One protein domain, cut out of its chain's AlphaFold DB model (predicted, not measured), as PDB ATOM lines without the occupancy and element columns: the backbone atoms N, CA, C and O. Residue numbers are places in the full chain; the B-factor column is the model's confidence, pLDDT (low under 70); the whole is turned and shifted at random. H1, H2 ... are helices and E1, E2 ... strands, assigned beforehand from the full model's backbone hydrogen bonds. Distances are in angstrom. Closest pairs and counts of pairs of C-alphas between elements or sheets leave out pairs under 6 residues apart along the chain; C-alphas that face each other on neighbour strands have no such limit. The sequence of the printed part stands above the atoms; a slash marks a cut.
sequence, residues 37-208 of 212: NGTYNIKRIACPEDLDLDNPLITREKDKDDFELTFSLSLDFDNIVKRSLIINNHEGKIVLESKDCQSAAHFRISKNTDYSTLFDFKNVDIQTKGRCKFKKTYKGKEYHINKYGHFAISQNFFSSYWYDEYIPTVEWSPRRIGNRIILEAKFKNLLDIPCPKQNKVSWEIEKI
ATOM      1  N   ASN A  37      16.491 -37.967  -8.624       86.81
ATOM      2  CA  ASN A  37      17.507 -37.476  -7.694       86.81
ATOM      3  C   ASN A  37      18.655 -38.484  -7.556       86.81
ATOM      4  O   ASN A  37      18.445 -39.708  -7.569       86.81
ATOM      5  N   GLY A  38      19.864 -37.962  -7.384       90.44
ATOM      6  CA  GLY A  38      21.059 -38.758  -7.154       90.44
ATOM      7  C   GLY A  38      22.322 -38.124  -7.713       90.44
ATOM      8  O   GLY A  38      22.330 -36.981  -8.174       90.44
ATOM      9  N   THR A  39      23.391 -38.909  -7.676       93.31
ATOM     10  CA  THR A  39      24.686 -38.539  -8.243       93.31
ATOM     11  C   THR A  39      24.879 -39.258  -9.566       93.31
ATOM     12  O   THR A  39      24.564 -40.438  -9.695       93.31
ATOM     13  N   TYR A  40      25.398 -38.539 -10.550       92.69
ATOM     14  CA  TYR A  40      25.611 -39.015 -11.904       92.69
ATOM     15  C   TYR A  40      27.056 -38.767 -12.327       92.69
ATOM     16  O   TYR A  40      27.602 -37.699 -12.057       92.69
ATOM     17  N   ASN A  41      27.662 -39.721 -13.026       91.69
ATOM     18  CA  ASN A  41      28.906 -39.501 -13.755       91.69
ATOM     19  C   ASN A  41      28.597 -38.856 -15.107       91.69
ATOM     20  O   ASN A  41      27.682 -39.297 -15.802       91.69
ATOM     21  N   ILE A  42      29.388 -37.857 -15.499       89.12
ATOM     22  CA  ILE A  42      29.360 -37.292 -16.855       89.12
ATOM     23  C   ILE A  42      30.383 -38.068 -17.687       89.12
ATOM     24  O   ILE A  42      31.589 -37.913 -17.485       89.12
ATOM     25  N   LYS A  43      29.906 -38.944 -18.578       77.44
ATOM     26  CA  LYS A  43      30.762 -39.890 -19.312       77.44
ATOM     27  C   LYS A  43      31.502 -39.245 -20.477       77.44
ATOM     28  O   LYS A  43      32.695 -39.481 -20.633       77.44
ATOM     29  N   ARG A  44      30.799 -38.468 -21.306       69.50
ATOM     30  CA  ARG A  44      31.358 -37.816 -22.502       69.50
ATOM     31  C   ARG A  44      30.443 -36.717 -23.043       69.50
ATOM     32  O   ARG A  44      29.238 -36.743 -22.773       69.50
ATOM     33  N   ILE A  45      30.995 -35.813 -23.863       72.50
ATOM     34  CA  ILE A  45      30.165 -35.104 -24.846       72.50
ATOM     35  C   ILE A  45      29.650 -36.133 -25.844       72.50
ATOM     36  O   ILE A  45      30.428 -36.918 -26.364       72.50
ATOM     37  N   ALA A  46      28.371 -36.110 -26.172       62.81
ATOM     38  CA  ALA A  46      27.868 -36.836 -27.321       62.81
ATOM     39  C   ALA A  46      27.429 -35.848 -28.397       62.81
ATOM     40  O   ALA A  46      26.481 -35.080 -28.197       62.81
ATOM     41  N   CYS A  47      28.098 -35.877 -29.549       69.44
ATOM     42  CA  CYS A  47      27.520 -35.300 -30.749       69.44
ATOM     43  C   CYS A  47      26.404 -36.233 -31.214       69.44
ATOM     44  O   CYS A  47      26.633 -37.433 -31.323       69.44
ATOM     45  N   PRO A  48      25.175 -35.750 -31.439       61.75
ATOM     46  CA  PRO A  48      24.067 -36.681 -31.656       61.75
ATOM     47  C   PRO A  48      24.102 -37.507 -32.938       61.75
ATOM     48  O   PRO A  48      23.379 -38.487 -33.032       61.75
ATOM     49  N   GLU A  49      24.955 -37.150 -33.894       61.53
ATOM     50  CA  GLU A  49      25.322 -38.021 -35.021       61.53
ATOM     51  C   GLU A  49      26.210 -39.215 -34.615       61.53
ATOM     52  O   GLU A  49      26.207 -40.233 -35.297       61.53
ATOM     53  N   ASP A  50      26.895 -39.119 -33.476       60.34
ATOM     54  CA  ASP A  50      27.785 -40.138 -32.914       60.34
ATOM     55  C   ASP A  50      27.124 -40.898 -31.747       60.34
ATOM     56  O   ASP A  50      27.733 -41.775 -31.147       60.34
ATOM     57  N   LEU A  51      25.871 -40.587 -31.388       59.22
ATOM     58  CA  LEU A  51      25.157 -41.293 -30.312       59.22
ATOM     59  C   LEU A  51      24.839 -42.756 -30.671       59.22
ATOM     60  O   LEU A  51      24.745 -43.595 -29.769       59.22
ATOM     61  N   ASP A  52      24.726 -43.051 -31.968       55.81
ATOM     62  CA  ASP A  52      24.437 -44.386 -32.512       55.81
ATOM     63  C   ASP A  52      25.700 -45.156 -32.940       55.81
ATOM     64  O   ASP A  52      25.613 -46.308 -33.359       55.81
ATOM     65  N   LEU A  53      26.879 -44.543 -32.816       53.22
ATOM     66  CA  LEU A  53      28.162 -45.134 -33.182       53.22
ATOM     67  C   LEU A  53      29.063 -45.135 -31.940       53.22
ATOM     68  O   LEU A  53      29.262 -44.098 -31.316       53.22
ATOM     69  N   ASP A  54      29.655 -46.273 -31.574       51.69
ATOM     70  CA  ASP A  54      30.660 -46.370 -30.492       51.69
ATOM     71  C   ASP A  54      32.000 -45.695 -30.870       51.69
ATOM     72  O   ASP A  54      33.088 -46.146 -30.514       51.69
ATOM     73  N   ASN A  55      31.943 -44.600 -31.628       45.78
ATOM     74  CA  ASN A  55      33.114 -43.902 -32.110       45.78
ATOM     75  C   ASN A  55      33.707 -43.021 -30.998       45.78
ATOM     76  O   ASN A  55      32.973 -42.307 -30.300       45.78
ATOM     77  N   PRO A  56      35.042 -43.043 -30.828       42.53
ATOM     78  CA  PRO A  56      35.728 -42.073 -29.994       42.53
ATOM     79  C   PRO A  56      35.505 -40.670 -30.564       42.53
ATOM     80  O   PRO A  56      35.557 -40.456 -31.777       42.53
ATOM     81  N   LEU A  57      35.243 -39.711 -29.677       49.62
ATOM     82  CA  LEU A  57      35.176 -38.304 -30.055       49.62
ATOM     83  C   LEU A  57      36.523 -37.883 -30.630       49.62
ATOM     84  O   LEU A  57      37.563 -38.231 -30.075       49.62
ATOM     85  N   ILE A  58      36.445 -37.042 -31.662       43.22
ATOM     86  CA  ILE A  58      37.515 -36.290 -32.329       43.22
ATOM     87  C   ILE A  58      37.887 -36.863 -33.700       43.22
ATOM     88  O   ILE A  58      38.691 -37.774 -33.858       43.22
ATOM     89  N   THR A  59      37.346 -36.212 -34.727       42.41
ATOM     90  CA  THR A  59      38.141 -35.681 -35.851       42.41
ATOM     91  C   THR A  59      37.291 -34.668 -36.608       42.41
ATOM     92  O   THR A  59      36.836 -34.900 -37.725       42.41
ATOM     93  N   ARG A  60      37.014 -33.525 -35.977       50.28
ATOM     94  CA  ARG A  60      36.432 -32.372 -36.673       50.28
ATOM     95  C   ARG A  60      37.014 -31.099 -36.095       50.28
ATOM     96  O   ARG A  60      36.379 -30.449 -35.286       50.28
ATOM     97  N   GLU A  61      38.226 -30.791 -36.524       49.56
ATOM     98  CA  GLU A  61      38.847 -29.501 -36.260       49.56
ATOM     99  C   GLU A  61      38.926 -28.724 -37.566       49.56
ATOM    100  O   GLU A  61      39.412 -29.230 -38.583       49.56
ATOM    101  N   LYS A  62      38.445 -27.481 -37.527       49.25
ATOM    102  CA  LYS A  62      38.891 -26.428 -38.438       49.25
ATOM    103  C   LYS A  62      39.813 -25.506 -37.645       49.25
ATOM    104  O   LYS A  62      39.662 -25.353 -36.440       49.25
ATOM    105  N   ASP A  63      40.746 -24.842 -38.319       49.72
ATOM    106  CA  ASP A  63      41.736 -23.928 -37.720       49.72
ATOM    107  C   ASP A  63      41.148 -22.649 -37.063       49.72
ATOM    108  O   ASP A  63      41.863 -21.664 -36.887       49.72
ATOM    109  N   LYS A  64      39.851 -22.632 -36.719       49.81
ATOM    110  CA  LYS A  64      39.120 -21.480 -36.171       49.81
ATOM    111  C   LYS A  64      38.306 -21.765 -34.904       49.81
ATOM    112  O   LYS A  64      37.686 -20.832 -34.413       49.81
ATOM    113  N   ASP A  65      38.318 -22.988 -34.371       56.81
ATOM    114  CA  ASP A  65      37.489 -23.311 -33.208       56.81
ATOM    115  C   ASP A  65      37.923 -22.497 -31.974       56.81
ATOM    116  O   ASP A  65      39.106 -22.431 -31.625       56.81
ATOM    117  N   ASP A  66      36.957 -21.884 -31.293       68.12
ATOM    118  CA  ASP A  66      37.165 -21.275 -29.990       68.12
ATOM    119  C   ASP A  66      37.364 -22.380 -28.945       68.12
ATOM    120  O   ASP A  66      36.433 -23.029 -28.449       68.12
ATOM    121  N   PHE A  67      38.635 -22.656 -28.669       70.75
ATOM    122  CA  PHE A  67      39.059 -23.737 -27.787       70.75
ATOM    123  C   PHE A  67      38.540 -23.564 -26.359       70.75
ATOM    124  O   PHE A  67      38.170 -24.545 -25.716       70.75
ATOM    125  N   GLU A  68      38.476 -22.328 -25.864       72.12
ATOM    126  CA  GLU A  68      38.000 -22.031 -24.515       72.12
ATOM    127  C   GLU A  68      36.516 -22.376 -24.367       72.12
ATOM    128  O   GLU A  68      36.119 -23.064 -23.417       72.12
ATOM    129  N   LEU A  69      35.713 -21.982 -25.358       75.31
ATOM    130  CA  LEU A  69      34.300 -22.328 -25.453       75.31
ATOM    131  C   LEU A  69      34.094 -23.848 -25.545       75.31
ATOM    132  O   LEU A  69      33.276 -24.421 -24.819       75.31
ATOM    133  N   THR A  70      34.875 -24.516 -26.394       76.06
ATOM    134  CA  THR A  70      34.803 -25.966 -26.621       76.06
ATOM    135  C   THR A  70      35.128 -26.763 -25.356       76.06
ATOM    136  O   THR A  70      34.379 -27.673 -24.981       76.06
ATOM    137  N   PHE A  71      36.213 -26.426 -24.651       77.06
ATOM    138  CA  PHE A  71      36.601 -27.119 -23.417       77.06
ATOM    139  C   PHE A  71      35.638 -26.839 -22.266       77.06
ATOM    140  O   PHE A  71      35.330 -27.741 -21.488       77.06
ATOM    141  N   SER A  72      35.086 -25.627 -22.199       78.88
ATOM    142  CA  SER A  72      34.063 -25.291 -21.211       78.88
ATOM    143  C   SER A  72      32.784 -26.106 -21.444       78.88
ATOM    144  O   SER A  72      32.318 -26.814 -20.553       78.88
ATOM    145  N   LEU A  73      32.249 -26.129 -22.664       79.69
ATOM    146  CA  LEU A  73      31.047 -26.911 -22.977       79.69
ATOM    147  C   LEU A  73      31.235 -28.426 -22.798       79.69
ATOM    148  O   LEU A  73      30.266 -29.142 -22.543       79.69
ATOM    149  N   SER A  74      32.466 -28.922 -22.924       76.75
ATOM    150  CA  SER A  74      32.803 -30.345 -22.788       76.75
ATOM    151  C   SER A  74      33.233 -30.789 -21.408       76.75
ATOM    152  O   SER A  74      33.267 -31.994 -21.150       76.75
ATOM    153  N   LEU A  75      33.546 -29.841 -20.523       83.00
ATOM    154  CA  LEU A  75      34.216 -30.112 -19.255       83.00
ATOM    155  C   LEU A  75      35.519 -30.919 -19.460       83.00
ATOM    156  O   LEU A  75      35.932 -31.685 -18.582       83.00
ATOM    157  N   ASP A  76      36.153 -30.811 -20.631       80.81
ATOM    158  CA  ASP A  76      37.289 -31.641 -21.034       80.81
ATOM    159  C   ASP A  76      38.631 -30.990 -20.677       80.81
ATOM    160  O   ASP A  76      39.308 -30.378 -21.504       80.81
ATOM    161  N   PHE A  77      39.018 -31.147 -19.413       84.38
ATOM    162  CA  PHE A  77      40.287 -30.666 -18.868       84.38
ATOM    163  C   PHE A  77      41.218 -31.834 -18.526       84.38
ATOM    164  O   PHE A  77      40.785 -32.817 -17.921       84.38
ATOM    165  N   ASP A  78      42.506 -31.704 -18.851       85.56
ATOM    166  CA  ASP A  78      43.510 -32.773 -18.714       85.56
ATOM    167  C   ASP A  78      43.753 -33.171 -17.257       85.56
ATOM    168  O   ASP A  78      44.086 -34.313 -16.944       85.56
ATOM    169  N   ASN A  79      43.609 -32.212 -16.345       86.88
ATOM    170  CA  ASN A  79      43.846 -32.421 -14.925       86.88
ATOM    171  C   ASN A  79      42.607 -32.910 -14.161       86.88
ATOM    172  O   ASN A  79      42.698 -33.121 -12.950       86.88
ATOM    173  N   ILE A  80      41.468 -33.095 -14.836       88.56
ATOM    174  CA  ILE A  80      40.220 -33.555 -14.223       88.56
ATOM    175  C   ILE A  80      40.051 -35.058 -14.418       88.56
ATOM    176  O   ILE A  80      39.933 -35.563 -15.531       88.56
ATOM    177  N   VAL A  81      40.009 -35.772 -13.293       89.56
ATOM    178  CA  VAL A  81      39.887 -37.233 -13.227       89.56
ATOM    179  C   VAL A  81      38.444 -37.691 -13.043       89.56
ATOM    180  O   VAL A  81      38.109 -38.811 -13.422       89.56
ATOM    181  N   LYS A  82      37.574 -36.843 -12.479       90.69
ATOM    182  CA  LYS A  82      36.162 -37.174 -12.260       90.69
ATOM    183  C   LYS A  82      35.266 -35.959 -12.473       90.69
ATOM    184  O   LYS A  82      35.579 -34.847 -12.049       90.69
ATOM    185  N   ARG A  83      34.131 -36.207 -13.128       91.69
ATOM    186  CA  ARG A  83      33.086 -35.231 -13.450       91.69
ATOM    187  C   ARG A  83      31.766 -35.769 -12.929       91.69
ATOM    188  O   ARG A  83      31.305 -36.811 -13.397       91.69
ATOM    189  N   SER A  84      31.178 -35.075 -11.966       92.88
ATOM    190  CA  SER A  84      29.927 -35.506 -11.349       92.88
ATOM    191  C   SER A  84      28.851 -34.446 -11.500       92.88
ATOM    192  O   SER A  84      29.116 -33.250 -11.375       92.88
ATOM    193  N   LEU A  85      27.627 -34.905 -11.713       92.31
ATOM    194  CA  LEU A  85      26.419 -34.104 -11.665       92.31
ATOM    195  C   LEU A  85      25.565 -34.604 -10.500       92.31
ATOM    196  O   LEU A  85      25.194 -35.773 -10.456       92.31
ATOM    197  N   ILE A  86      25.266 -33.734  -9.545       92.94
ATOM    198  CA  ILE A  86      24.381 -34.044  -8.419       92.94
ATOM    199  C   ILE A  86      23.050 -33.359  -8.685       92.94
ATOM    200  O   ILE A  86      23.036 -32.156  -8.941       92.94
ATOM    201  N   ILE A  87      21.956 -34.114  -8.643       89.81
ATOM    202  CA  ILE A  87      20.602 -33.625  -8.916       89.81
ATOM    203  C   ILE A  87      19.731 -33.845  -7.686       89.81
ATOM    204  O   ILE A  87      19.562 -34.980  -7.234       89.81
ATOM    205  N   ASN A  88      19.154 -32.746  -7.205       85.62
ATOM    206  CA  ASN A  88      18.140 -32.689  -6.160       85.62
ATOM    207  C   ASN A  88      16.903 -31.941  -6.704       85.62
ATOM    208  O   ASN A  88      16.996 -31.245  -7.709       85.62
ATOM    209  N   ASN A  89      15.755 -32.030  -6.021       77.75
ATOM    210  CA  ASN A  89      14.441 -31.571  -6.518       77.75
ATOM    211  C   ASN A  89      14.412 -30.221  -7.278       77.75
ATOM    212  O   ASN A  89      13.672 -30.102  -8.252       77.75
ATOM    213  N   HIS A  90      15.169 -29.208  -6.842       80.62
ATOM    214  CA  HIS A  90      15.159 -27.861  -7.444       80.62
ATOM    215  C   HIS A  90      16.547 -27.316  -7.790       80.62
ATOM    216  O   HIS A  90      16.682 -26.210  -8.316       80.62
ATOM    217  N   GLU A  91      17.591 -28.082  -7.499       87.44
ATOM    218  CA  GLU A  91      18.968 -27.632  -7.611       87.44
ATOM    219  C   GLU A  91      19.826 -28.767  -8.130       87.44
ATOM    220  O   GLU A  91      19.626 -29.934  -7.786       87.44
ATOM    221  N   GLY A  92      20.834 -28.412  -8.910       90.12
ATOM    222  CA  GLY A  92      21.903 -29.335  -9.199       90.12
ATOM    223  C   GLY A  92      23.269 -28.708  -9.012       90.12
ATOM    224  O   GLY A  92      23.424 -27.499  -8.827       90.12
ATOM    225  N   LYS A  93      24.274 -29.575  -8.992       92.06
ATOM    226  CA  LYS A  93      25.665 -29.209  -8.755       92.06
ATOM    227  C   LYS A  93      26.559 -29.959  -9.726       92.06
ATOM    228  O   LYS A  93      26.500 -31.186  -9.779       92.06
ATOM    229  N   ILE A  94      27.399 -29.236 -10.459       91.75
ATOM    230  CA  ILE A  94      28.523 -29.829 -11.189       91.75
ATOM    231  C   ILE A  94      29.715 -29.871 -10.246       91.75
ATOM    232  O   ILE A  94      30.001 -28.886  -9.567       91.75
ATOM    233  N   VAL A  95      30.407 -31.005 -10.218       91.75
ATOM    234  CA  VAL A  95      31.637 -31.207  -9.455       91.75
ATOM    235  C   VAL A  95      32.728 -31.708 -10.388       91.75
ATOM    236  O   VAL A  95      32.554 -32.724 -11.062       91.75
ATOM    237  N   LEU A  96      33.855 -31.003 -10.396       90.38
ATOM    238  CA  LEU A  96      35.064 -31.368 -11.125       90.38
ATOM    239  C   LEU A  96      36.167 -31.678 -10.113       90.38
ATOM    240  O   LEU A  96      36.490 -30.852  -9.256       90.38
ATOM    241  N   GLU A  97      36.731 -32.878 -10.204       90.75
ATOM    242  CA  GLU A  97      37.784 -33.359  -9.309       90.75
ATOM    243  C   GLU A  97      39.068 -33.626 -10.087       90.75
ATOM    244  O   GLU A  97      39.068 -34.289 -11.124       90.75
ATOM    245  N   SER A  98      40.169 -33.131  -9.536       89.25
ATOM    246  CA  SER A  98      41.542 -33.489  -9.884       89.25
ATOM    247  C   SER A  98      42.140 -34.349  -8.765       89.25
ATOM    248  O   SER A  98      41.500 -34.568  -7.738       89.25
ATOM    249  N   LYS A  99      43.391 -34.796  -8.918       87.31
ATOM    250  CA  LYS A  99      44.088 -35.551  -7.860       87.31
ATOM    251  C   LYS A  99      44.218 -34.775  -6.544       87.31
ATOM    252  O   LYS A  99      44.134 -35.373  -5.478       87.31
ATOM    253  N   ASP A 100      44.390 -33.457  -6.626       86.88
ATOM    254  CA  ASP A 100      44.796 -32.622  -5.486       86.88
ATOM    255  C   ASP A 100      43.711 -31.630  -5.045       86.88
ATOM    256  O   ASP A 100      43.956 -30.747  -4.216       86.88
ATOM    257  N   CYS A 101      42.533 -31.691  -5.668       87.94
ATOM    258  CA  CYS A 101      41.575 -30.599  -5.624       87.94
ATOM    259  C   CYS A 101      40.175 -31.025  -6.093       87.94
ATOM    260  O   CYS A 101      40.040 -31.799  -7.041       87.94
ATOM    261  N   GLN A 102      39.145 -30.407  -5.513       90.25
ATOM    262  CA  GLN A 102      37.759 -30.468  -5.976       90.25
ATOM    263  C   GLN A 102      37.212 -29.047  -6.150       90.25
ATOM    264  O   GLN A 102      37.510 -28.153  -5.357       90.25
ATOM    265  N   SER A 103      36.410 -28.825  -7.188       89.19
ATOM    266  CA  SER A 103      35.688 -27.571  -7.418       89.19
ATOM    267  C   SER A 103      34.255 -27.851  -7.858       89.19
ATOM    268  O   SER A 103      33.979 -28.886  -8.463       89.19
ATOM    269  N   ALA A 104      33.328 -26.950  -7.531       90.44
ATOM    270  CA  ALA A 104      31.912 -27.151  -7.807       90.44
ATOM    271  C   ALA A 104      31.186 -25.843  -8.124       90.44
ATOM    272  O   ALA A 104      31.553 -24.792  -7.605       90.44
ATOM    273  N   ALA A 105      30.124 -25.934  -8.927       89.75
ATOM    274  CA  ALA A 105      29.163 -24.853  -9.127       89.75
ATOM    275  C   ALA A 105      27.732 -25.380  -9.105       89.75
ATOM    276  O   ALA A 105      27.456 -26.515  -9.502       89.75
ATOM    277  N   HIS A 106      26.832 -24.527  -8.628       90.44
ATOM    278  CA  HIS A 106      25.413 -24.815  -8.477       90.44
ATOM    279  C   HIS A 106      24.618 -24.200  -9.621       90.44
ATOM    280  O   HIS A 106      24.915 -23.093 -10.061       90.44
ATOM    281  N   PHE A 107      23.578 -24.902 -10.048       88.38
ATOM    282  CA  PHE A 107      22.636 -24.452 -11.063       88.38
ATOM    283  C   PHE A 107      21.210 -24.754 -10.614       88.38
ATOM    284  O   PHE A 107      20.971 -25.607  -9.753       88.38
ATOM    285  N   ARG A 108      20.247 -24.038 -11.189       88.12
ATOM    286  CA  ARG A 108      18.835 -24.230 -10.855       88.12
ATOM    287  C   ARG A 108      18.213 -25.261 -11.776       88.12
ATOM    288  O   ARG A 108      18.566 -25.345 -12.950       88.12
ATOM    289  N   ILE A 109      17.261 -26.014 -11.243       86.06
ATOM    290  CA  ILE A 109      16.416 -26.898 -12.036       86.06
ATOM    291  C   ILE A 109      15.017 -26.302 -12.033       86.06
ATOM    292  O   ILE A 109      14.397 -26.128 -10.982       86.06
ATOM    293  N   SER A 110      14.537 -25.949 -13.216       83.38
ATOM    294  CA  SER A 110      13.230 -25.342 -13.425       83.38
ATOM    295  C   SER A 110      12.429 -26.151 -14.442       83.38
ATOM    296  O   SER A 110      12.838 -27.226 -14.890       83.38
ATOM    297  N   LYS A 111      11.230 -25.664 -14.757       74.25
ATOM    298  CA  LYS A 111      10.376 -26.244 -15.786       74.25
ATOM    299  C   LYS A 111      10.218 -25.269 -16.928       74.25
ATOM    300  O   LYS A 111      10.043 -24.073 -16.691       74.25
ATOM    301  N   ASN A 112      10.208 -25.807 -18.136       68.06
ATOM    302  CA  ASN A 112       9.787 -25.063 -19.307       68.06
ATOM    303  C   ASN A 112       8.249 -25.106 -19.460       68.06
ATOM    304  O   ASN A 112       7.546 -25.805 -18.725       68.06
ATOM    305  N   THR A 113       7.720 -24.331 -20.405       68.56
ATOM    306  CA  THR A 113       6.287 -24.188 -20.712       68.56
ATOM    307  C   THR A 113       5.618 -25.492 -21.148       68.56
ATOM    308  O   THR A 113       4.415 -25.650 -20.965       68.56
ATOM    309  N   ASP A 114       6.393 -26.444 -21.662       66.44
ATOM    310  CA  ASP A 114       5.966 -27.796 -22.038       66.44
ATOM    311  C   ASP A 114       6.110 -28.823 -20.894       66.44
ATOM    312  O   ASP A 114       6.001 -30.026 -21.122       66.44
ATOM    313  N   TYR A 115       6.351 -28.358 -19.662       63.00
ATOM    314  CA  TYR A 115       6.628 -29.172 -18.472       63.00
ATOM    315  C   TYR A 115       7.903 -30.029 -18.552       63.00
ATOM    316  O   TYR A 115       8.123 -30.861 -17.667       63.00
ATOM    317  N   SER A 116       8.775 -29.811 -19.542       69.19
ATOM    318  CA  SER A 116      10.088 -30.456 -19.578       69.19
ATOM    319  C   SER A 116      11.009 -29.914 -18.477       69.19
ATOM    320  O   SER A 116      10.936 -28.743 -18.086       69.19
ATOM    321  N   THR A 117      11.869 -30.784 -17.934       76.50
ATOM    322  CA  THR A 117      12.905 -30.378 -16.975       76.50
ATOM    323  C   THR A 117      13.955 -29.528 -17.676       76.50
ATOM    324  O   THR A 117      14.479 -29.907 -18.723       76.50
ATOM    325  N   LEU A 118      14.294 -28.404 -17.060       82.19
ATOM    326  CA  LEU A 118      15.261 -27.447 -17.561       82.19
ATOM    327  C   LEU A 118      16.384 -27.270 -16.544       82.19
ATOM    328  O   LEU A 118      16.132 -26.979 -15.376       82.19
ATOM    329  N   PHE A 119      17.621 -27.430 -16.990       84.69
ATOM    330  CA  PHE A 119      18.806 -27.163 -16.190       84.69
ATOM    331  C   PHE A 119      19.314 -25.774 -16.584       84.69
ATOM    332  O   PHE A 119      19.776 -25.573 -17.709       84.69
ATOM    333  N   ASP A 120      19.164 -24.812 -15.676       83.19
ATOM    334  CA  ASP A 120      19.464 -23.402 -15.903       83.19
ATOM    335  C   ASP A 120      20.903 -23.083 -15.493       83.19
ATOM    336  O   ASP A 120      21.210 -22.900 -14.310       83.19
ATOM    337  N   PHE A 121      21.775 -22.983 -16.496       78.12
ATOM    338  CA  PHE A 121      23.185 -22.668 -16.308       78.12
ATOM    339  C   PHE A 121      23.498 -21.165 -16.365       78.12
ATOM    340  O   PHE A 121      24.665 -20.791 -16.330       78.12
ATOM    341  N   LYS A 122      22.495 -20.270 -16.372       74.56
ATOM    342  CA  LYS A 122      22.690 -18.816 -16.551       74.56
ATOM    343  C   LYS A 122      23.815 -18.200 -15.716       74.56
ATOM    344  O   LYS A 122      24.513 -17.330 -16.225       74.56
ATOM    345  N   ASN A 123      24.015 -18.649 -14.476       74.31
ATOM    346  CA  ASN A 123      24.994 -18.076 -13.541       74.31
ATOM    347  C   ASN A 123      26.005 -19.103 -13.008       74.31
ATOM    348  O   ASN A 123      26.386 -19.055 -11.840       74.31
ATOM    349  N   VAL A 124      26.416 -20.056 -13.842       78.56
ATOM    350  CA  VAL A 124      27.304 -21.140 -13.409       78.56
ATOM    351  C   VAL A 124      28.753 -20.796 -13.733       78.56
ATOM    352  O   VAL A 124      29.188 -20.873 -14.881       78.56
ATOM    353  N   ASP A 125      29.487 -20.416 -12.690       79.56
ATOM    354  CA  ASP A 125      30.921 -20.124 -12.709       79.56
ATOM    355  C   ASP A 125      31.607 -20.888 -11.566       79.56
ATOM    356  O   ASP A 125      31.214 -20.790 -10.401       79.56
ATOM    357  N   ILE A 126      32.617 -21.684 -11.913       81.25
ATOM    358  CA  ILE A 126      33.507 -22.364 -10.980       81.25
ATOM    359  C   ILE A 126      34.787 -21.540 -10.871       81.25
ATOM    360  O   ILE A 126      35.713 -21.644 -11.684       81.25
ATOM    361  N   GLN A 127      34.863 -20.773  -9.788       78.50
ATOM    362  CA  GLN A 127      36.060 -20.027  -9.432       78.50
ATOM    363  C   GLN A 127      37.051 -20.940  -8.711       78.50
ATOM    364  O   GLN A 127      36.735 -21.570  -7.699       78.50
ATOM    365  N   THR A 128      38.274 -21.007  -9.229       72.00
ATOM    366  CA  THR A 128      39.304 -21.930  -8.745       72.00
ATOM    367  C   THR A 128      40.425 -21.184  -8.038       72.00
ATOM    368  O   THR A 128      40.856 -20.123  -8.483       72.00
ATOM    369  N   LYS A 129      40.981 -21.768  -6.974       66.19
ATOM    370  CA  LYS A 129      42.202 -21.265  -6.326       66.19
ATOM    371  C   LYS A 129      43.386 -22.143  -6.704       66.19
ATOM    372  O   LYS A 129      43.279 -23.357  -6.576       66.19
ATOM    373  N   GLY A 130      44.515 -21.535  -7.081       68.00
ATOM    374  CA  GLY A 130      45.856 -22.146  -7.162       68.00
ATOM    375  C   GLY A 130      45.929 -23.569  -7.740       68.00
ATOM    376  O   GLY A 130      46.230 -23.738  -8.915       68.00
ATOM    377  N   ARG A 131      45.678 -24.578  -6.894       70.56
ATOM    378  CA  ARG A 131      45.723 -26.018  -7.211       70.56
ATOM    379  C   ARG A 131      44.554 -26.522  -8.069       70.56
ATOM    380  O   ARG A 131      44.689 -27.568  -8.684       70.56
ATOM    381  N   CYS A 132      43.443 -25.787  -8.139       76.94
ATOM    382  CA  CYS A 132      42.253 -26.185  -8.899       76.94
ATOM    383  C   CYS A 132      42.145 -25.623 -10.312       76.94
ATOM    384  O   CYS A 132      41.104 -25.774 -10.938       76.94
ATOM    385  N   LYS A 133      43.190 -24.974 -10.830       83.25
ATOM    386  CA  LYS A 133      43.127 -24.387 -12.169       83.25
ATOM    387  C   LYS A 133      42.854 -25.460 -13.218       83.25
ATOM    388  O   LYS A 133      43.597 -26.436 -13.294       83.25
ATOM    389  N   PHE A 134      41.841 -25.251 -14.047       83.19
ATOM    390  CA  PHE A 134      41.566 -26.125 -15.180       83.19
ATOM    391  C   PHE A 134      42.593 -25.892 -16.295       83.19
ATOM    392  O   PHE A 134      42.947 -24.746 -16.599       83.19
ATOM    393  N   LYS A 135      43.111 -26.981 -16.869       83.31
ATOM    394  CA  LYS A 135      44.159 -26.960 -17.897       83.31
ATOM    395  C   LYS A 135      43.804 -27.874 -19.057       83.31
ATOM    396  O   LYS A 135      43.211 -28.933 -18.843       83.31
ATOM    397  N   LYS A 136      44.222 -27.496 -20.264       83.50
ATOM    398  CA  LYS A 136      44.047 -28.322 -21.457       83.50
ATOM    399  C   LYS A 136      45.226 -28.194 -22.407       83.50
ATOM    400  O   LYS A 136      45.619 -27.088 -22.758       83.50
ATOM    401  N   THR A 137      45.775 -29.316 -22.839       82.00
ATOM    402  CA  THR A 137      46.835 -29.386 -23.837       82.00
ATOM    403  C   THR A 137      46.210 -29.616 -25.199       82.00
ATOM    404  O   THR A 137      45.483 -30.584 -25.409       82.00
ATOM    405  N   TYR A 138      46.512 -28.736 -26.144       74.31
ATOM    406  CA  TYR A 138      46.000 -28.812 -27.501       74.31
ATOM    407  C   TYR A 138      47.114 -28.491 -28.501       74.31
ATOM    408  O   TYR A 138      47.909 -27.580 -28.277       74.31
ATOM    409  N   LYS A 139      47.257 -29.290 -29.569       75.44
ATOM    410  CA  LYS A 139      48.366 -29.180 -30.547       75.44
ATOM    411  C   LYS A 139      49.755 -28.991 -29.887       75.44
ATOM    412  O   LYS A 139      50.583 -28.212 -30.352       75.44
ATOM    413  N   GLY A 140      49.998 -29.691 -28.772       77.06
ATOM    414  CA  GLY A 140      51.265 -29.651 -28.025       77.06
ATOM    415  C   GLY A 140      51.504 -28.397 -27.172       77.06
ATOM    416  O   GLY A 140      52.610 -28.223 -26.667       77.06
ATOM    417  N   LYS A 141      50.505 -27.524 -27.001       79.00
ATOM    418  CA  LYS A 141      50.584 -26.320 -26.160       79.00
ATOM    419  C   LYS A 141      49.572 -26.389 -25.020       79.00
ATOM    420  O   LYS A 141      48.453 -26.848 -25.226       79.00
ATOM    421  N   GLU A 142      49.959 -25.930 -23.828       79.19
ATOM    422  CA  GLU A 142      49.036 -25.764 -22.696       79.19
ATOM    423  C   GLU A 142      48.187 -24.497 -22.909       79.19
ATOM    424  O   GLU A 142      48.721 -23.416 -23.159       79.19
ATOM    425  N   TYR A 143      46.869 -24.646 -22.804       72.81
ATOM    426  CA  TYR A 143      45.866 -23.589 -22.857       72.81
ATOM    427  C   TYR A 143      45.173 -23.460 -21.498       72.81
ATOM    428  O   TYR A 143      44.919 -24.444 -20.792       72.81
ATOM    429  N   HIS A 144      44.834 -22.220 -21.151       65.69
ATOM    430  CA  HIS A 144      44.085 -21.878 -19.950       65.69
ATOM    431  C   HIS A 144      42.758 -21.228 -20.337       65.69
ATOM    432  O   HIS A 144      42.756 -20.343 -21.182       65.69
ATOM    433  N   ILE A 145      41.672 -21.597 -19.647       65.88
ATOM    434  CA  ILE A 145      40.335 -20.984 -19.804       65.88
ATOM    435  C   ILE A 145      40.333 -19.506 -19.352       65.88
ATOM    436  O   ILE A 145      39.405 -18.762 -19.567       65.88
ATOM    437  N   ASN A 146      41.354 -19.059 -18.621       70.00
ATOM    438  CA  ASN A 146      41.719 -17.655 -18.395       70.00
ATOM    439  C   ASN A 146      42.977 -17.643 -17.517       70.00
ATOM    440  O   ASN A 146      43.391 -18.674 -16.982       70.00
ATOM    441  N   LYS A 147      43.565 -16.464 -17.273       68.88
ATOM    442  CA  LYS A 147      44.724 -16.311 -16.364       68.88
ATOM    443  C   LYS A 147      44.513 -16.916 -14.960       68.88
ATOM    444  O   LYS A 147      45.482 -17.276 -14.279       68.88
ATOM    445  N   TYR A 148      43.262 -17.044 -14.517       72.62
ATOM    446  CA  TYR A 148      42.902 -17.592 -13.212       72.62
ATOM    447  C   TYR A 148      42.539 -19.082 -13.246       72.62
ATOM    448  O   TYR A 148      42.507 -19.697 -12.185       72.62
ATOM    449  N   GLY A 149      42.360 -19.679 -14.429       72.44
ATOM    450  CA  GLY A 149      41.921 -21.063 -14.606       72.44
ATOM    451  C   GLY A 149      40.468 -21.309 -14.197       72.44
ATOM    452  O   GLY A 149      40.139 -22.445 -13.873       72.44
ATOM    453  N   HIS A 150      39.633 -20.263 -14.160       75.56
ATOM    454  CA  HIS A 150      38.207 -20.384 -13.842       75.56
ATOM    455  C   HIS A 150      37.446 -20.999 -15.011       75.56
ATOM    456  O   HIS A 150      37.816 -20.781 -16.160       75.56
ATOM    457  N   PHE A 151      36.368 -21.706 -14.706       78.06
ATOM    458  CA  PHE A 151      35.461 -22.279 -15.691       78.06
ATOM    459  C   PHE A 151      34.109 -21.585 -15.589       78.06
ATOM    460  O   PHE A 151      33.547 -21.538 -14.501       78.06
ATOM    461  N   ALA A 152      33.548 -21.130 -16.704       75.25
ATOM    462  CA  ALA A 152      32.204 -20.575 -16.722       75.25
ATOM    463  C   ALA A 152      31.380 -21.188 -17.855       75.25
ATOM    464  O   ALA A 152      31.825 -21.288 -18.991       75.25
ATOM    465  N   ILE A 153      30.146 -21.563 -17.533       72.75
ATOM    466  CA  ILE A 153      29.083 -21.858 -18.499       72.75
ATOM    467  C   ILE A 153      27.899 -20.951 -18.188       72.75
ATOM    468  O   ILE A 153      26.770 -21.402 -18.054       72.75
ATOM    469  N   SER A 154      28.184 -19.660 -18.032       72.75
ATOM    470  CA  SER A 154      27.212 -18.629 -17.681       72.75
ATOM    471  C   SER A 154      26.810 -17.808 -18.898       72.75
ATOM    472  O   SER A 154      27.575 -17.657 -19.846       72.75
ATOM    473  N   GLN A 155      25.629 -17.202 -18.847       73.50
ATOM    474  CA  GLN A 155      25.140 -16.309 -19.893       73.50
ATOM    475  C   GLN A 155      26.156 -15.195 -20.231       73.50
ATOM    476  O   GLN A 155      26.361 -14.887 -21.402       73.50
ATOM    477  N   ASN A 156      26.836 -14.653 -19.214       72.69
ATOM    478  CA  ASN A 156      27.882 -13.635 -19.371       72.69
ATOM    479  C   ASN A 156      29.146 -14.172 -20.053       72.69
ATOM    480  O   ASN A 156      29.767 -13.463 -20.836       72.69
ATOM    481  N   PHE A 157      29.544 -15.411 -19.752       74.75
ATOM    482  CA  PHE A 157      30.658 -16.051 -20.449       74.75
ATOM    483  C   PHE A 157      30.338 -16.201 -21.933       74.75
ATOM    484  O   PHE A 157      31.161 -15.894 -22.782       74.75
ATOM    485  N   PHE A 158      29.117 -16.610 -22.261       71.56
ATOM    486  CA  PHE A 158      28.774 -16.824 -23.654       71.56
ATOM    487  C   PHE A 158      28.497 -15.529 -24.442       71.56
ATOM    488  O   PHE A 158      28.629 -15.529 -25.664       71.56
ATOM    489  N   SER A 159      28.164 -14.409 -23.782       70.56
ATOM    490  CA  SER A 159      27.893 -13.131 -24.463       70.56
ATOM    491  C   SER A 159      29.068 -12.588 -25.275       70.56
ATOM    492  O   SER A 159      28.841 -11.829 -26.209       70.56
ATOM    493  N   SER A 160      30.307 -12.994 -24.977       68.62
ATOM    494  CA  SER A 160      31.470 -12.650 -25.806       68.62
ATOM    495  C   SER A 160      31.553 -13.431 -27.122       68.62
ATOM    496  O   SER A 160      32.344 -13.059 -27.984       68.62
ATOM    497  N   TYR A 161      30.756 -14.492 -27.283       65.25
ATOM    498  CA  TYR A 161      30.787 -15.394 -28.438       65.25
ATOM    499  C   TYR A 161      29.544 -15.287 -29.338       65.25
ATOM    500  O   TYR A 161      29.486 -15.941 -30.379       65.25
ATOM    501  N   TRP A 162      28.547 -14.469 -28.976       63.44
ATOM    502  CA  TRP A 162      27.379 -14.206 -29.825       63.44
ATOM    503  C   TRP A 162      27.539 -12.937 -30.655       63.44
ATOM    504  O   TRP A 162      27.992 -11.904 -30.172       63.44
ATOM    505  N   TYR A 163      27.110 -13.025 -31.913       54.12
ATOM    506  CA  TYR A 163      27.101 -11.907 -32.860       54.12
ATOM    507  C   TYR A 163      25.814 -11.070 -32.817       54.12
ATOM    508  O   TYR A 163      25.757 -10.029 -33.465       54.12
ATOM    509  N   ASP A 164      24.789 -11.524 -32.094       55.34
ATOM    510  CA  ASP A 164      23.447 -10.935 -32.094       55.34
ATOM    511  C   ASP A 164      23.082 -10.405 -30.699       55.34
ATOM    512  O   ASP A 164      23.503 -10.970 -29.687       55.34
ATOM    513  N   GLU A 165      22.252  -9.359 -30.626       55.00
ATOM    514  CA  GLU A 165      21.814  -8.735 -29.359       55.00
ATOM    515  C   GLU A 165      20.975  -9.677 -28.474       55.00
ATOM    516  O   GLU A 165      20.726  -9.405 -27.296       55.00
ATOM    517  N   TYR A 166      20.537 -10.812 -29.024       55.41
ATOM    518  CA  TYR A 166      19.807 -11.832 -28.288       55.41
ATOM    519  C   TYR A 166      20.773 -12.824 -27.645       55.41
ATOM    520  O   TYR A 166      21.219 -13.773 -28.286       55.41
ATOM    521  N   ILE A 167      21.053 -12.630 -26.357       57.62
ATOM    522  CA  ILE A 167      21.842 -13.564 -25.553       57.62
ATOM    523  C   ILE A 167      20.968 -14.798 -25.259       57.62
ATOM    524  O   ILE A 167      20.053 -14.707 -24.430       57.62
ATOM    525  N   PRO A 168      21.174 -15.952 -25.919       56.19
ATOM    526  CA  PRO A 168      20.353 -17.114 -25.669       56.19
ATOM    527  C   PRO A 168      20.651 -17.670 -24.280       56.19
ATOM    528  O   PRO A 168      21.742 -17.564 -23.715       56.19
ATOM    529  N   THR A 169      19.620 -18.275 -23.715       63.06
ATOM    530  CA  THR A 169      19.711 -18.907 -22.411       63.06
ATOM    531  C   THR A 169      20.434 -20.248 -22.548       63.06
ATOM    532  O   THR A 169      20.149 -21.011 -23.469       63.06
ATOM    533  N   VAL A 170      21.389 -20.528 -21.656       69.06
ATOM    534  CA  VAL A 170      22.143 -21.793 -21.647       69.06
ATOM    535  C   VAL A 170      21.317 -22.823 -20.902       69.06
ATOM    536  O   VAL A 170      21.453 -23.041 -19.697       69.06
ATOM    537  N   GLU A 171      20.391 -23.395 -21.642       75.75
ATOM    538  CA  GLU A 171      19.383 -24.301 -21.137       75.75
ATOM    539  C   GLU A 171      19.688 -25.712 -21.617       75.75
ATOM    540  O   GLU A 171      19.823 -25.957 -22.819       75.75
ATOM    541  N   TRP A 172      19.811 -26.638 -20.668       84.19
ATOM    542  CA  TRP A 172      19.990 -28.050 -20.978       84.19
ATOM    543  C   TRP A 172      18.711 -28.807 -20.661       84.19
ATOM    544  O   TRP A 172      18.130 -28.655 -19.583       84.19
ATOM    545  N   SER A 173      18.288 -29.649 -21.597       85.12
ATOM    546  CA  SER A 173      17.086 -30.466 -21.471       85.12
ATOM    547  C   SER A 173      17.451 -31.950 -21.485       85.12
ATOM    548  O   SER A 173      18.243 -32.381 -22.325       85.12
ATOM    549  N   PRO A 174      16.884 -32.765 -20.584       85.44
ATOM    550  CA  PRO A 174      17.140 -34.191 -20.559       85.44
ATOM    551  C   PRO A 174      16.313 -34.943 -21.599       85.44
ATOM    552  O   PRO A 174      15.098 -34.773 -21.713       85.44
ATOM    553  N   ARG A 175      16.969 -35.879 -22.276       82.25
ATOM    554  CA  ARG A 175      16.390 -36.809 -23.239       82.25
ATOM    555  C   ARG A 175      16.835 -38.232 -22.920       82.25
ATOM    556  O   ARG A 175      18.000 -38.473 -22.617       82.25
ATOM    557  N   ARG A 176      15.919 -39.196 -23.015       77.94
ATOM    558  CA  ARG A 176      16.246 -40.626 -22.900       77.94
ATOM    559  C   ARG A 176      16.410 -41.262 -24.274       77.94
ATOM    560  O   ARG A 176      15.589 -41.030 -25.160       77.94
ATOM    561  N   ILE A 177      17.457 -42.069 -24.430       74.88
ATOM    562  CA  ILE A 177      17.724 -42.875 -25.627       74.88
ATOM    563  C   ILE A 177      18.063 -44.291 -25.155       74.88
ATOM    564  O   ILE A 177      19.148 -44.542 -24.628       74.88
ATOM    565  N   GLY A 178      17.101 -45.210 -25.271       75.50
ATOM    566  CA  GLY A 178      17.189 -46.517 -24.618       75.50
ATOM    567  C   GLY A 178      17.402 -46.360 -23.106       75.50
ATOM    568  O   GLY A 178      16.632 -45.672 -22.437       75.50
ATOM    569  N   ASN A 179      18.484 -46.945 -22.588       76.50
ATOM    570  CA  ASN A 179      18.871 -46.855 -21.171       76.50
ATOM    571  C   ASN A 179      19.766 -45.646 -20.844       76.50
ATOM    572  O   ASN A 179      20.148 -45.463 -19.690       76.50
ATOM    573  N   ARG A 180      20.122 -44.828 -21.842       78.25
ATOM    574  CA  ARG A 180      21.019 -43.678 -21.678       78.25
ATOM    575  C   ARG A 180      20.215 -42.413 -21.398       78.25
ATOM    576  O   ARG A 180      19.136 -42.210 -21.963       78.25
ATOM    577  N   ILE A 181      20.768 -41.546 -20.555       85.69
ATOM    578  CA  ILE A 181      20.241 -40.206 -20.301       85.69
ATOM    579  C   ILE A 181      21.211 -39.203 -20.915       85.69
ATOM    580  O   ILE A 181      22.387 -39.164 -20.558       85.69
ATOM    581  N   ILE A 182      20.699 -38.393 -21.833       85.25
ATOM    582  CA  ILE A 182      21.448 -37.368 -22.547       85.25
ATOM    583  C   ILE A 182      20.909 -36.001 -22.129       85.25
ATOM    584  O   ILE A 182      19.721 -35.734 -22.289       85.25
ATOM    585  N   LEU A 183      21.759 -35.134 -21.593       86.94
ATOM    586  CA  LEU A 183      21.449 -33.715 -21.415       86.94
ATOM    587  C   LEU A 183      21.836 -32.990 -22.698       86.94
ATOM    588  O   LEU A 183      23.003 -33.035 -23.057       86.94
ATOM    589  N   GLU A 184      20.905 -32.337 -23.389       83.88
ATOM    590  CA  GLU A 184      21.176 -31.602 -24.633       83.88
ATOM    591  C   GLU A 184      20.997 -30.092 -24.417       83.88
ATOM    592  O   GLU A 184      19.945 -29.657 -23.952       83.88
ATOM    593  N   ALA A 185      21.985 -29.292 -24.820       81.69
ATOM    594  CA  ALA A 185      21.864 -27.849 -25.012       81.69
ATOM    595  C   ALA A 185      21.857 -27.520 -26.506       81.69
ATOM    596  O   ALA A 185      22.695 -28.009 -27.267       81.69
ATOM    597  N   LYS A 186      20.916 -26.674 -26.930       77.81
ATOM    598  CA  LYS A 186      20.832 -26.171 -28.306       77.81
ATOM    599  C   LYS A 186      21.283 -24.721 -28.344       77.81
ATOM    600  O   LYS A 186      20.806 -23.895 -27.574       77.81
ATOM    601  N   PHE A 187      22.140 -24.411 -29.295       74.62
ATOM    602  CA  PHE A 187      22.654 -23.079 -29.541       74.62
ATOM    603  C   PHE A 187      22.061 -22.547 -30.844       74.62
ATOM    604  O   PHE A 187      21.812 -23.292 -31.790       74.62
ATOM    605  N   LYS A 188      21.810 -21.242 -30.907       68.19
ATOM    606  CA  LYS A 188      21.505 -20.563 -32.169       68.19
ATOM    607  C   LYS A 188      22.771 -19.841 -32.611       68.19
ATOM    608  O   LYS A 188      23.337 -19.092 -31.822       68.19
ATOM    609  N   ASN A 189      23.194 -20.073 -33.851       65.06
ATOM    610  CA  ASN A 189      24.236 -19.296 -34.530       65.06
ATOM    611  C   ASN A 189      25.639 -19.312 -33.882       65.06
ATOM    612  O   ASN A 189      26.395 -18.366 -34.079       65.06
ATOM    613  N   LEU A 190      26.012 -20.368 -33.148       66.75
ATOM    614  CA  LEU A 190      27.403 -20.567 -32.719       66.75
ATOM    615  C   LEU A 190      28.124 -21.476 -33.718       66.75
ATOM    616  O   LEU A 190      27.720 -22.621 -33.908       66.75
ATOM    617  N   LEU A 191      29.177 -20.955 -34.349       60.91
ATOM    618  CA  LEU A 191      29.972 -21.688 -35.339       60.91
ATOM    619  C   LEU A 191      31.022 -22.603 -34.691       60.91
ATOM    620  O   LEU A 191      31.356 -23.634 -35.274       60.91
ATOM    621  N   ASP A 192      31.454 -22.273 -33.472       68.62
ATOM    622  CA  ASP A 192      32.639 -22.852 -32.834       68.62
ATOM    623  C   ASP A 192      32.283 -23.636 -31.556       68.62
ATOM    624  O   ASP A 192      32.767 -23.364 -30.460       68.62
ATOM    625  N   ILE A 193      31.371 -24.603 -31.686       71.88
ATOM    626  CA  ILE A 193      30.993 -25.525 -30.601       71.88
ATOM    627  C   ILE A 193      31.402 -26.966 -30.944       71.88
ATOM    628  O   ILE A 193      31.481 -27.292 -32.127       71.88
ATOM    629  N   PRO A 194      31.549 -27.871 -29.951       67.88
ATOM    630  CA  PRO A 194      31.983 -29.255 -30.175       67.88
ATOM    631  C   PRO A 194      31.210 -30.042 -31.254       67.88
ATOM    632  O   PRO A 194      31.782 -30.922 -31.893       67.88
ATOM    633  N   CYS A 195      29.921 -29.743 -31.480       72.12
ATOM    634  CA  CYS A 195      29.102 -30.399 -32.512       72.12
ATOM    635  C   CYS A 195      28.459 -29.362 -33.460       72.12
ATOM    636  O   CYS A 195      27.243 -29.120 -33.420       72.12
ATOM    637  N   PRO A 196      29.259 -28.743 -34.349       66.69
ATOM    638  CA  PRO A 196      28.872 -27.525 -35.062       66.69
ATOM    639  C   PRO A 196      27.827 -27.772 -36.157       66.69
ATOM    640  O   PRO A 196      27.038 -26.894 -36.476       66.69
ATOM    641  N   LYS A 197      27.736 -28.991 -36.713       69.88
ATOM    642  CA  LYS A 197      26.746 -29.308 -37.765       69.88
ATOM    643  C   LYS A 197      25.293 -29.190 -37.301       69.88
ATOM    644  O   LYS A 197      24.396 -29.065 -38.126       69.88
ATOM    645  N   GLN A 198      25.056 -29.308 -35.999       68.44
ATOM    646  CA  GLN A 198      23.717 -29.422 -35.424       68.44
ATOM    647  C   GLN A 198      23.422 -28.303 -34.423       68.44
ATOM    648  O   GLN A 198      22.340 -28.292 -33.836       68.44
ATOM    649  N   ASN A 199      24.377 -27.387 -34.223       74.12
ATOM    650  CA  ASN A 199      24.316 -26.315 -33.237       74.12
ATOM    651  C   ASN A 199      23.859 -26.813 -31.853       74.12
ATOM    652  O   ASN A 199      22.992 -26.215 -31.218       74.12
ATOM    653  N   LYS A 200      24.386 -27.951 -31.391       77.31
ATOM    654  CA  LYS A 200      24.050 -28.509 -30.077       77.31
ATOM    655  C   LYS A 200      25.249 -29.132 -29.391       77.31
ATOM    656  O   LYS A 200      26.202 -29.521 -30.048       77.31
ATOM    657  N   VAL A 201      25.179 -29.252 -28.075       80.25
ATOM    658  CA  VAL A 201      26.119 -30.033 -27.270       80.25
ATOM    659  C   VAL A 201      25.312 -30.961 -26.385       80.25
ATOM    660  O   VAL A 201      24.269 -30.559 -25.873       80.25
ATOM    661  N   SER A 202      25.783 -32.192 -26.203       83.50
ATOM    662  CA  SER A 202      25.108 -33.141 -25.324       83.50
ATOM    663  C   SER A 202      26.063 -33.760 -24.322       83.50
ATOM    664  O   SER A 202      27.194 -34.057 -24.681       83.50
ATOM    665  N   TRP A 203      25.607 -34.003 -23.097       87.00
ATOM    666  CA  TRP A 203      26.316 -34.779 -22.086       87.00
ATOM    667  C   TRP A 203      25.597 -36.096 -21.863       87.00
ATOM    668  O   TRP A 203      24.412 -36.117 -21.539       87.00
ATOM    669  N   GLU A 204      26.324 -37.199 -21.994       86.44
ATOM    670  CA  GLU A 204      25.835 -38.487 -21.520       86.44
ATOM    671  C   GLU A 204      26.078 -38.594 -20.014       86.44
ATOM    672  O   GLU A 204      27.221 -38.480 -19.552       86.44
ATOM    673  N   ILE A 205      25.005 -38.820 -19.253       88.44
ATOM    674  CA  ILE A 205      25.074 -39.000 -17.805       88.44
ATOM    675  C   ILE A 205      24.620 -40.402 -17.398       88.44
ATOM    676  O   ILE A 205      23.642 -40.942 -17.915       88.44
ATOM    677  N   GLU A 206      25.312 -40.979 -16.422       90.00
ATOM    678  CA  GLU A 206      24.980 -42.283 -15.845       90.00
ATOM    679  C   GLU A 206      24.824 -42.161 -14.336       90.00
ATOM    680  O   GLU A 206      25.691 -41.604 -13.666       90.00
ATOM    681  N   LYS A 207      23.726 -42.697 -13.792       89.94
ATOM    682  CA  LYS A 207      23.486 -42.673 -12.350       89.94
ATOM    683  C   LYS A 207      24.499 -43.568 -11.639       89.94
ATOM    684  O   LYS A 207      24.610 -44.747 -11.960       89.94
ATOM    685  N   ILE A 208      25.178 -43.021 -10.637       89.56
ATOM    686  CA  ILE A 208      25.966 -43.808  -9.695       89.56
ATOM    687  C   ILE A 208      24.967 -44.512  -8.779       89.56
ATOM    688  O   ILE A 208      24.217 -43.863  -8.047       89.56
TER     689      ILE A 208
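What this domain is: This is residues 37 to 208 of the 212 residues of an uncharacterized protein of Halobacteriovorax marinus (UniProt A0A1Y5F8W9). The main body is a closed barrel of eight strands, with the short helix H1 inside it, reaching from the barrel wall at E10 and E1 toward a small hairpin of E6 and E7 outside the ring. Long loops and the one-turn helix H2 make up much of the rest. The printed part has 172 residues, with the named elements in the order E1, H1, E2, E3, E4, E5, E6, E7, H2, E8, E9, E10; both sheets are antiparallel, and round the ring run E1, E2, E3, E4, E5, E8, E9, E10 and back to E1. The class is mostly strand, although under half of the residues, 80, are in named elements. The whole is compact and rounded, with a radius of gyration of the C-alphas of 15.5 A and spans of 43 by 38 by 35 A.

How they stand to each other: In the barrel, E1, residues 38 to 45, is the antiparallel neighbour of E2, residues 82 to 88, with N 40 and O 85 2.8 A apart, within hydrogen-bond range. E2, E3 (residues 91 to 98), E4 (residues 101 to 111) and E5 (residues 117 to 120) form a meander, each strand the antiparallel neighbour of the one before; N 86 and O 93, N 94 and O 105, and N 110 and O 118 are 2.8, 2.9 and 2.9 A apart. E4 is staggered: it pairs with E3 over residues 101 to 108 and with E5 over residues 108 to 111. E8, residues 171 to 177, is antiparallel to E5, with N 119 and O 172 2.9 A apart. E8, E9 (residues 180 to 186) and E10 (residues 200 to 207) form a second meander, with N 175 and O 182, and N 183 and O 203, each 2.8 A apart. E10 and E1 close the ring, antiparallel, with N 41 and O 206 2.8 A apart. H1, residues 67 to 74, is on the barrel and inside it, at a height over the sheet of 10.6 A; it stands up from the sheet at 47 degrees. The closest C-alphas of H1 and E10 are those of Leu 73 and Val 201, 7.2 A. E6, residues 135 to 138, and E7, residues 141 to 144, form a hairpin, with N 143 and O 136 2.7 A apart; the closest C-alphas of H1 and E7 are those of Glu 68 and His 144, 7.6 A. H2, residues 155 to 158, is not on the barrel. In H1 every O i to N i+4 pair is within hydrogen-bond range; H2 is too short for such a pair.

Where its parts are: E1 begins at C-alpha 38, (21.059, -38.758, -7.154), and is 20.2 A long. E2, E3 and E4 measure 19.5, 23.4 and 33.1 A; E8, E9 and E10 measure 19.2, 18.7 and 22.7 A. H1 is 10.4 A long, from C-alpha 67 at (39.059, -23.737, -27.787). E10 ends at C-alpha 207, (23.486, -42.673, -12.350).

The domain as a whole: The C-alphas of Thr 113 and Gly 140, the two farthest apart, are 45.9 A apart. The printed part has no cut. The links E1 to H1, E5 to E6, H2 to E8 and E9 to E10 are long. The mean pLDDT of the printed part is 75.4; 52 residues are under 70, among them residues 46 to 66 and 160 to 170.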